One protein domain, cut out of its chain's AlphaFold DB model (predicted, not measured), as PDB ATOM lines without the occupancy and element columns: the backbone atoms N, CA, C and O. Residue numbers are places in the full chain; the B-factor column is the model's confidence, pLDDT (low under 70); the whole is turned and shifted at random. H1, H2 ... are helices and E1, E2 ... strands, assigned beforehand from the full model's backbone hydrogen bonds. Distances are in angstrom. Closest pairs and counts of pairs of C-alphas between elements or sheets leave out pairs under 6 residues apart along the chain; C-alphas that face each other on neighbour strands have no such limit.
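What this domain is: This is residues 11 to 82 of the 282 residues of an uncharacterized protein of Tissierella creatinini (UniProt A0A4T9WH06). What is the shape? A long hairpin of strands E1 and E2 has helix H1 near its open end, and helix H2 packs on H1. What makes it up? The printed part has 72 residues, with E1, E2, H1, H2 in that order, an antiparallel sheet E1 - E2 and a mixed class. It is compact, radius of gyration of the C-alphas 12.7 A, spanning 38 by 23 by 21 A.

How they stand to each other: How do the strands pair? E1, residues 11 to 19, and E2, residues 22 to 30, form an antiparallel hairpin at 157 degrees; N 12 and O 29, 2.8 A apart, are within hydrogen-bond range. Where are the helices? H1, residues 41 to 53, comes closest to E1 at the C-alphas of Pro 11 and Val 46, 6.4 A. H2, residues 71 to 81, apart from both strands, touches H1, closest C-alphas Leu 47 and Ile 77, 6.4 A; they run the same way at 37 degrees, only just steep. In both, every O i to N i+4 pair is within hydrogen-bond range.

Where its parts are: Where does E1 begin? C-alpha 11 is at (38.156, 9.419, 28.328); E1 is 24.0 A long, E2 24.7 A, H1 18.6 A. Where does H2 end? C-alpha 81 is at (50.616, 18.260, 24.945).

The domain as a whole: How large is it? The farthest C-alphas, Glu 20 and Gly 40, are 40.1 A apart. Is it continuous and confident? The printed part has no cut; the H1 to H2 link is long, and residues 31 to 39 and 66 to 69 have pLDDT under 70.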
ATOM      1  N   PRO A  11      37.263   9.208  27.210       74.31
ATOM      2  CA  PRO A  11      38.156   9.419  28.328       74.31
ATOM      3  C   PRO A  11      37.359   9.894  29.551       74.31
ATOM      4  O   PRO A  11      36.391  10.653  29.422       74.31
ATOM      5  N   VAL A  12      37.733   9.411  30.727       81.44
ATOM      6  CA  VAL A  12      37.099   9.726  32.007       81.44
ATOM      7  C   VAL A  12      38.192   9.917  33.048       81.44
ATOM      8  O   VAL A  12      39.144   9.144  33.103       81.44
ATOM      9  N   ASN A  13      38.047  10.934  33.892       83.12
ATOM     10  CA  ASN A  13      38.880  11.065  35.078       83.12
ATOM     11  C   ASN A  13      38.482   9.972  36.084       83.12
ATOM     12  O   ASN A  13      37.342   9.938  36.553       83.12
ATOM     13  N   LEU A  14      39.404   9.054  36.359       84.69
ATOM     14  CA  LEU A  14      39.207   7.922  37.262       84.69
ATOM     15  C   LEU A  14      39.633   8.236  38.699       84.69
ATOM     16  O   LEU A  14      39.226   7.536  39.629       84.69
ATOM     17  N   GLY A  15      40.451   9.269  38.890       85.19
ATOM     18  CA  GLY A  15      40.929   9.668  40.202       85.19
ATOM     19  C   GLY A  15      42.049  10.698  40.154       85.19
ATOM     20  O   GLY A  15      42.609  11.016  39.105       85.19
ATOM     21  N   ILE A  16      42.398  11.189  41.337       86.75
ATOM     22  CA  ILE A  16      43.538  12.076  41.564       86.75
ATOM     23  C   ILE A  16      44.657  11.322  42.286       86.75
ATOM     24  O   ILE A  16      44.417  10.364  43.027       86.75
ATOM     25  N   LEU A  17      45.890  11.756  42.056       86.62
ATOM     26  CA  LEU A  17      47.079  11.307  42.766       86.62
ATOM     27  C   LEU A  17      47.433  12.360  43.805       86.62
ATOM     28  O   LEU A  17      47.631  13.524  43.463       86.62
ATOM     29  N   VAL A  18      47.522  11.952  45.068       84.44
ATOM     30  CA  VAL A  18      47.781  12.854  46.194       84.44
ATOM     31  C   VAL A  18      48.997  12.355  46.971       84.44
ATOM     32  O   VAL A  18      49.084  11.175  47.303       84.44
ATOM     33  N   LYS A  19      49.931  13.266  47.254       82.06
ATOM     34  CA  LYS A  19      51.021  13.104  48.228       82.06
ATOM     35  C   LYS A  19      50.763  14.008  49.433       82.06
ATOM     36  O   LYS A  19      49.862  14.842  49.408       82.06
ATOM     37  N   GLU A  20      51.598  13.907  50.465       78.25
ATOM     38  CA  GLU A  20      51.565  14.837  51.608       78.25
ATOM     39  C   GLU A  20      51.670  16.311  51.175       78.25
ATOM     40  O   GLU A  20      51.071  17.185  51.793       78.25
ATOM     41  N   SER A  21      52.371  16.584  50.069       78.12
ATOM     42  CA  SER A  21      52.513  17.916  49.471       78.12
ATOM     43  C   SER A  21      51.282  18.405  48.692       78.12
ATOM     44  O   SER A  21      51.309  19.517  48.167       78.12
ATOM     45  N   GLY A  22      50.227  17.593  48.580       82.81
ATOM     46  CA  GLY A  22      49.015  17.891  47.817       82.81
ATOM     47  C   GLY A  22      48.861  17.042  46.554       82.81
ATOM     48  O   GLY A  22      49.441  15.964  46.423       82.81
ATOM     49  N   GLU A  23      48.031  17.516  45.629       85.94
ATOM     50  CA  GLU A  23      47.772  16.841  44.357       85.94
ATOM     51  C   GLU A  23      49.022  16.838  43.465       85.94
ATOM     52  O   GLU A  23      49.631  17.879  43.224       85.94
ATOM     53  N   VAL A  24      49.388  15.660  42.960       85.00
ATOM     54  CA  VAL A  24      50.569  15.451  42.107       85.00
ATOM     55  C   VAL A  24      50.227  14.914  40.719       85.00
ATOM     56  O   VAL A  24      51.120  14.752  39.894       85.00
ATOM     57  N   GLY A  25      48.953  14.633  40.442       87.25
ATOM     58  CA  GLY A  25      48.523  14.158  39.130       87.25
ATOM     59  C   GLY A  25      47.080  13.670  39.092       87.25
ATOM     60  O   GLY A  25      46.360  13.697  40.090       87.25
ATOM     61  N   LYS A  26      46.678  13.176  37.921       89.06
ATOM     62  CA  LYS A  26      45.361  12.586  37.650       89.06
ATOM     63  C   LYS A  26      45.519  11.238  36.964       89.06
ATOM     64  O   LYS A  26      46.479  11.017  36.232       89.06
ATOM     65  N   ILE A  27      44.534  10.373  37.164       87.94
ATOM     66  CA  ILE A  27      44.383   9.122  36.430       87.94
ATOM     67  C   ILE A  27      43.247   9.302  35.437       87.94
ATOM     68  O   ILE A  27      42.113   9.610  35.809       87.94
ATOM     69  N   VAL A  28      43.561   9.092  34.165       85.06
ATOM     70  CA  VAL A  28      42.600   9.168  33.069       85.06
ATOM     71  C   VAL A  28      42.425   7.775  32.489       85.06
ATOM     72  O   VAL A  28      43.370   7.180  31.985       85.06
ATOM     73  N   GLY A  29      41.199   7.271  32.539       78.62
ATOM     74  CA  GLY A  29      40.808   6.041  31.869       78.62
ATOM     75  C   GLY A  29      40.270   6.361  30.491       78.62
ATOM     76  O   GLY A  29      39.328   7.141  30.366       78.62
ATOM     77  N   VAL A  30      40.817   5.735  29.455       71.62
ATOM     78  CA  VAL A  30      40.223   5.766  28.117       71.62
ATOM     79  C   VAL A  30      39.558   4.418  27.891       71.62
ATOM     80  O   VAL A  30      40.230   3.403  27.775       71.62
ATOM     81  N   ASN A  31      38.226   4.392  27.865       62.84
ATOM     82  CA  ASN A  31      37.491   3.154  27.617       62.84
ATOM     83  C   ASN A  31      37.643   2.790  26.127       62.84
ATOM     84  O   ASN A  31      37.005   3.416  25.275       62.84
ATOM     85  N   THR A  32      38.533   1.853  25.799       52.56
ATOM     86  CA  THR A  32      38.823   1.451  24.417       52.56
ATOM     87  C   THR A  32      38.366   0.003  24.154       52.56
ATOM     88  O   THR A  32      38.494  -0.884  24.993       52.56
ATOM     89  N   TYR A  33      37.815  -0.242  22.953       52.19
ATOM     90  CA  TYR A  33      38.023  -1.520  22.239       52.19
ATOM     91  C   TYR A  33      39.550  -1.682  21.991       52.19
ATOM     92  O   TYR A  33      40.272  -0.720  22.240       52.19
ATOM     93  N   PRO A  34      40.093  -2.827  21.525       52.56
ATOM     94  CA  PRO A  34      41.540  -3.032  21.392       52.56
ATOM     95  C   PRO A  34      42.265  -1.807  20.818       52.56
ATOM     96  O   PRO A  34      41.820  -1.223  19.828       52.56
ATOM     97  N   ILE A  35      43.368  -1.425  21.463       49.91
ATOM     98  CA  ILE A  35      44.130  -0.175  21.272       49.91
ATOM     99  C   ILE A  35      44.470   0.132  19.795       49.91
ATOM    100  O   ILE A  35      44.649   1.294  19.431       49.91
ATOM    101  N   GLY A  36      44.441  -0.868  18.907       51.53
ATOM    102  CA  GLY A  36      44.622  -0.722  17.458       51.53
ATOM    103  C   GLY A  36      43.636   0.206  16.718       51.53
ATOM    104  O   GLY A  36      43.940   0.604  15.590       51.53
ATOM    105  N   ASP A  37      42.512   0.597  17.335       56.41
ATOM    106  CA  ASP A  37      41.488   1.486  16.743       56.41
ATOM    107  C   ASP A  37      41.632   2.982  17.119       56.41
ATOM    108  O   ASP A  37      40.789   3.818  16.757       56.41
ATOM    109  N   LEU A  38      42.710   3.363  17.817       63.50
ATOM    110  CA  LEU A  38      43.077   4.761  18.103       63.50
ATOM    111  C   LEU A  38      43.645   5.466  16.860       63.50
ATOM    112  O   LEU A  38      44.800   5.872  16.815       63.50
ATOM    113  N   LYS A  39      42.817   5.610  15.821       66.56
ATOM    114  CA  LYS A  39      43.180   6.290  14.569       66.56
ATOM    115  C   LYS A  39      42.191   7.400  14.227       66.56
ATOM    116  O   LYS A  39      41.000   7.321  14.543       66.56
ATOM    117  N   GLY A  40      42.690   8.438  13.553       71.12
ATOM    118  CA  GLY A  40      41.891   9.575  13.088       71.12
ATOM    119  C   GLY A  40      41.082  10.220  14.216       71.12
ATOM    120  O   GLY A  40      41.603  10.476  15.296       71.12
ATOM    121  N   SER A  41      39.775  10.396  13.999       71.75
ATOM    122  CA  SER A  41      38.883  11.126  14.920       71.75
ATOM    123  C   SER A  41      38.829  10.608  16.366       71.75
ATOM    124  O   SER A  41      38.362  11.316  17.258       71.75
ATOM    125  N   ASN A  42      39.256   9.369  16.622       75.62
ATOM    126  CA  ASN A  42      39.324   8.816  17.972       75.62
ATOM    127  C   ASN A  42      40.564   9.299  18.729       75.62
ATOM    128  O   ASN A  42      40.454   9.616  19.913       75.62
ATOM    129  N   LEU A  43      41.704   9.413  18.040       78.88
ATOM    130  CA  LEU A  43      42.928   9.994  18.592       78.88
ATOM    131  C   LEU A  43      42.701  11.468  18.942       78.88
ATOM    132  O   LEU A  43      43.009  11.881  20.056       78.88
ATOM    133  N   ASP A  44      42.031  12.218  18.061       81.81
ATOM    134  CA  ASP A  44      41.690  13.626  18.303       81.81
ATOM    135  C   ASP A  44      40.808  13.807  19.545       81.81
ATOM    136  O   ASP A  44      40.961  14.771  20.292       81.81
ATOM    137  N   LYS A  45      39.866  12.889  19.806       81.19
ATOM    138  CA  LYS A  45      39.025  12.945  21.017       81.19
ATOM    139  C   LYS A  45      39.833  12.718  22.285       81.19
ATOM    140  O   LYS A  45      39.588  13.403  23.275       81.19
ATOM    141  N   VAL A  46      40.763  11.762  22.262       81.75
ATOM    142  CA  VAL A  46      41.667  11.519  23.391       81.75
ATOM    143  C   VAL A  46      42.559  12.731  23.607       81.75
ATOM    144  O   VAL A  46      42.610  13.236  24.724       81.75
ATOM    145  N   LEU A  47      43.178  13.253  22.548       85.75
ATOM    146  CA  LEU A  47      44.034  14.429  22.636       85.75
ATOM    147  C   LEU A  47      43.277  15.644  23.184       85.75
ATOM    148  O   LEU A  47      43.721  16.249  24.153       85.75
ATOM    149  N   ASN A  48      42.109  15.968  22.627       87.25
ATOM    150  CA  ASN A  48      41.298  17.090  23.106       87.25
ATOM    151  C   ASN A  48      40.902  16.928  24.576       87.25
ATOM    152  O   ASN A  48      40.858  17.906  25.316       87.25
ATOM    153  N   PHE A  49      40.616  15.701  25.016       85.50
ATOM    154  CA  PHE A  49      40.362  15.447  26.426       85.50
ATOM    155  C   PHE A  49      41.610  15.672  27.283       85.50
ATOM    156  O   PHE A  49      41.525  16.370  28.286       85.50
ATOM    157  N   LEU A  50      42.762  15.121  26.885       85.81
ATOM    158  CA  LEU A  50      44.023  15.307  27.606       85.81
ATOM    159  C   LEU A  50      44.365  16.796  27.727       85.81
ATOM    160  O   LEU A  50      44.645  17.255  28.828       85.81
ATOM    161  N   LEU A  51      44.238  17.566  26.643       87.94
ATOM    162  CA  LEU A  51      44.461  19.016  26.641       87.94
ATOM    163  C   LEU A  51      43.562  19.768  27.633       87.94
ATOM    164  O   LEU A  51      44.007  20.748  28.224       87.94
ATOM    165  N   ASN A  52      42.331  19.299  27.860       86.62
ATOM    166  CA  ASN A  52      41.430  19.882  28.859       86.62
ATOM    167  C   ASN A  52      41.774  19.472  30.300       86.62
ATOM    168  O   ASN A  52      41.403  20.175  31.239       86.62
ATOM    169  N   GLU A  53      42.449  18.337  30.496       84.25
ATOM    170  CA  GLU A  53      42.813  17.836  31.824       84.25
ATOM    171  C   GLU A  53      44.191  18.304  32.305       84.25
ATOM    172  O   GLU A  53      44.439  18.271  33.517       84.25
ATOM    173  N   ILE A  54      45.065  18.734  31.386       84.31
ATOM    174  CA  ILE A  54      46.409  19.228  31.693       84.31
ATOM    175  C   ILE A  54      46.330  20.482  32.565       84.31
ATOM    176  O   ILE A  54      45.693  21.480  32.236       84.31
ATOM    177  N   SER A  55      47.035  20.422  33.690       80.31
ATOM    178  CA  SER A  55      47.298  21.549  34.576       80.31
ATOM    179  C   SER A  55      48.722  22.060  34.332       80.31
ATOM    180  O   SER A  55      49.590  21.245  34.018       80.31
ATOM    181  N   PRO A  56      49.022  23.355  34.555       79.44
ATOM    182  CA  PRO A  56      50.391  23.883  34.488       79.44
ATOM    183  C   PRO A  56      51.407  23.144  35.374       79.44
ATOM    184  O   PRO A  56      52.607  23.218  35.132       79.44
ATOM    185  N   ASN A  57      50.931  22.432  36.400       80.88
ATOM    186  CA  ASN A  57      51.774  21.652  37.307       80.88
ATOM    187  C   ASN A  57      52.104  20.248  36.775       80.88
ATOM    188  O   ASN A  57      52.913  19.547  37.382       80.88
ATOM    189  N   TYR A  58      51.479  19.811  35.681       86.94
ATOM    190  CA  TYR A  58      51.758  18.516  35.074       86.94
ATOM    191  C   TYR A  58      52.745  18.694  33.927       86.94
ATOM    192  O   TYR A  58      52.501  19.440  32.984       86.94
ATOM    193  N   ASN A  59      53.861  17.979  34.002       89.44
ATOM    194  CA  ASN A  59      54.903  17.983  32.976       89.44
ATOM    195  C   ASN A  59      55.212  16.579  32.440       89.44
ATOM    196  O   ASN A  59      56.082  16.428  31.585       89.44
ATOM    197  N   LYS A  60      54.521  15.555  32.949       92.88
ATOM    198  CA  LYS A  60      54.737  14.153  32.604       92.88
ATOM    199  C   LYS A  60      53.429  13.462  32.255       92.88
ATOM    200  O   LYS A  60      52.386  13.787  32.819       92.88
ATOM    201  N   ILE A  61      53.513  12.474  31.371       91.19
ATOM    202  CA  ILE A  61      52.419  11.558  31.047       91.19
ATOM    203  C   ILE A  61      52.921  10.119  31.072       91.19
ATOM    204  O   ILE A  61      54.015   9.818  30.601       91.19
ATOM    205  N   TYR A  62      52.112   9.229  31.635       89.69
ATOM    206  CA  TYR A  62      52.349   7.794  31.622       89.69
ATOM    207  C   TYR A  62      51.139   7.106  31.000       89.69
ATOM    208  O   TYR A  62      49.999   7.415  31.345       89.69
ATOM    209  N   PHE A  63      51.408   6.168  30.100       84.56
ATOM    210  CA  PHE A  63      50.403   5.327  29.472       84.56
ATOM    211  C   PHE A  63      50.603   3.896  29.963       84.56
ATOM    212  O   PHE A  63      51.668   3.307  29.764       84.56
ATOM    213  N   GLU A  64      49.583   3.338  30.606       79.12
ATOM    214  CA  GLU A  64      49.543   1.905  30.882       79.12
ATOM    215  C   GLU A  64      49.453   1.141  29.549       79.12
ATOM    216  O   GLU A  64      48.806   1.602  28.608       79.12
ATOM    217  N   ASP A  65      50.181   0.027  29.433       70.00
ATOM    218  CA  ASP A  65      50.230  -0.827  28.234       70.00
ATOM    219  C   ASP A  65      50.587  -0.118  26.908       70.00
ATOM    220  O   ASP A  65      50.275  -0.585  25.811       70.00
ATOM    221  N   PHE A  66      51.357   0.976  26.976       68.94
ATOM    222  CA  PHE A  66      51.772   1.767  25.805       68.94
ATOM    223  C   PHE A  66      52.545   0.987  24.731       68.94
ATOM    224  O   PHE A  66      52.690   1.463  23.609       68.94
ATOM    225  N   LYS A  67      53.057  -0.210  25.047       62.69
ATOM    226  CA  LYS A  67      53.733  -1.082  24.073       62.69
ATOM    227  C   LYS A  67      52.810  -1.505  22.925       62.69
ATOM    228  O   LYS A  67      53.315  -1.914  21.884       62.69
ATOM    229  N   GLU A  68      51.496  -1.395  23.110       65.31
ATOM    230  CA  GLU A  68      50.487  -1.660  22.080       65.31
ATOM    231  C   GLU A  68      50.146  -0.425  21.225       65.31
ATOM    232  O   GLU A  68      49.448  -0.549  20.218       65.31
ATOM    233  N   PHE A  69      50.641   0.763  21.593       69.75
ATOM    234  CA  PHE A  69      50.446   1.988  20.822       69.75
ATOM    235  C   PHE A  69      51.480   2.109  19.701       69.75
ATOM    236  O   PHE A  69      52.672   1.864  19.888       69.75
ATOM    237  N   ASP A  70      51.017   2.556  18.534       76.12
ATOM    238  CA  ASP A  70      51.906   2.991  17.461       76.12
ATOM    239  C   ASP A  70      52.706   4.216  17.932       76.12
ATOM    240  O   ASP A  70      52.133   5.177  18.459       76.12
ATOM    241  N   GLN A  71      54.025   4.180  17.735       81.12
ATOM    242  CA  GLN A  71      54.932   5.249  18.148       81.12
ATOM    243  C   GLN A  71      54.521   6.598  17.540       81.12
ATOM    244  O   GLN A  71      54.567   7.607  18.235       81.12
ATOM    245  N   VAL A  72      54.005   6.602  16.304       84.19
ATOM    246  CA  VAL A  72      53.542   7.823  15.623       84.19
ATOM    247  C   VAL A  72      52.424   8.524  16.405       84.19
ATOM    248  O   VAL A  72      52.348   9.752  16.418       84.19
ATOM    249  N   TYR A  73      51.550   7.771  17.078       82.81
ATOM    250  CA  TYR A  73      50.466   8.356  17.872       82.81
ATOM    251  C   TYR A  73      50.943   8.864  19.227       82.81
ATOM    252  O   TYR A  73      50.441   9.885  19.696       82.81
ATOM    253  N   LEU A  74      51.910   8.181  19.842       83.75
ATOM    254  CA  LEU A  74      52.541   8.667  21.067       83.75
ATOM    255  C   LEU A  74      53.269   9.984  20.797       83.75
ATOM    256  O   LEU A  74      53.019  10.955  21.505       83.75
ATOM    257  N   ASP A  75      54.076  10.040  19.738       87.81
ATOM    258  CA  ASP A  75      54.815  11.243  19.347       87.81
ATOM    259  C   ASP A  75      53.854  12.411  19.089       87.81
ATOM    260  O   ASP A  75      54.032  13.490  19.648       87.81
ATOM    261  N   TYR A  76      52.755  12.164  18.363       88.38
ATOM    262  CA  TYR A  76      51.713  13.167  18.134       88.38
ATOM    263  C   TYR A  76      51.097  13.711  19.436       88.38
ATOM    264  O   TYR A  76      50.907  14.921  19.575       88.38
ATOM    265  N   ILE A  77      50.788  12.843  20.407       87.56
ATOM    266  CA  ILE A  77      50.244  13.284  21.701       87.56
ATOM    267  C   ILE A  77      51.291  14.084  22.484       87.56
ATOM    268  O   ILE A  77      50.953  15.120  23.062       87.56
ATOM    269  N   LEU A  78      52.545  13.632  22.523       90.38
ATOM    270  CA  LEU A  78      53.616  14.301  23.267       90.38
ATOM    271  C   LEU A  78      53.927  15.683  22.680       90.38
ATOM    272  O   LEU A  78      54.008  16.651  23.435       90.38
ATOM    273  N   GLU A  79      53.994  15.802  21.353       91.88
ATOM    274  CA  GLU A  79      54.160  17.085  20.658       91.88
ATOM    275  C   GLU A  79      52.996  18.042  20.937       91.88
ATOM    276  O   GLU A  79      53.209  19.215  21.242       91.88
ATOM    277  N   ALA A  80      51.755  17.553  20.876       90.75
ATOM    278  CA  ALA A  80      50.583  18.398  21.081       90.75
ATOM    279  C   ALA A  80      50.396  18.833  22.545       90.75
ATOM    280  O   ALA A  80      49.862  19.912  22.805       90.75
ATOM    281  N   THR A  81      50.807  18.002  23.507       89.75
ATOM    282  CA  THR A  81      50.616  18.260  24.945       89.75
ATOM    283  C   THR A  81      51.822  18.902  25.628       89.75
ATOM    284  O   THR A  81      51.671  19.426  26.730       89.75
ATOM    285  N   ASN A  82      53.008  18.872  25.006       90.81
ATOM    286  CA  ASN A  82      54.298  19.224  25.615       90.81
ATOM    287  C   ASN A  82      54.618  18.447  26.912       90.81
ATOM    288  O   ASN A  82      55.458  18.878  27.705       90.81
TER     289      ASN A  82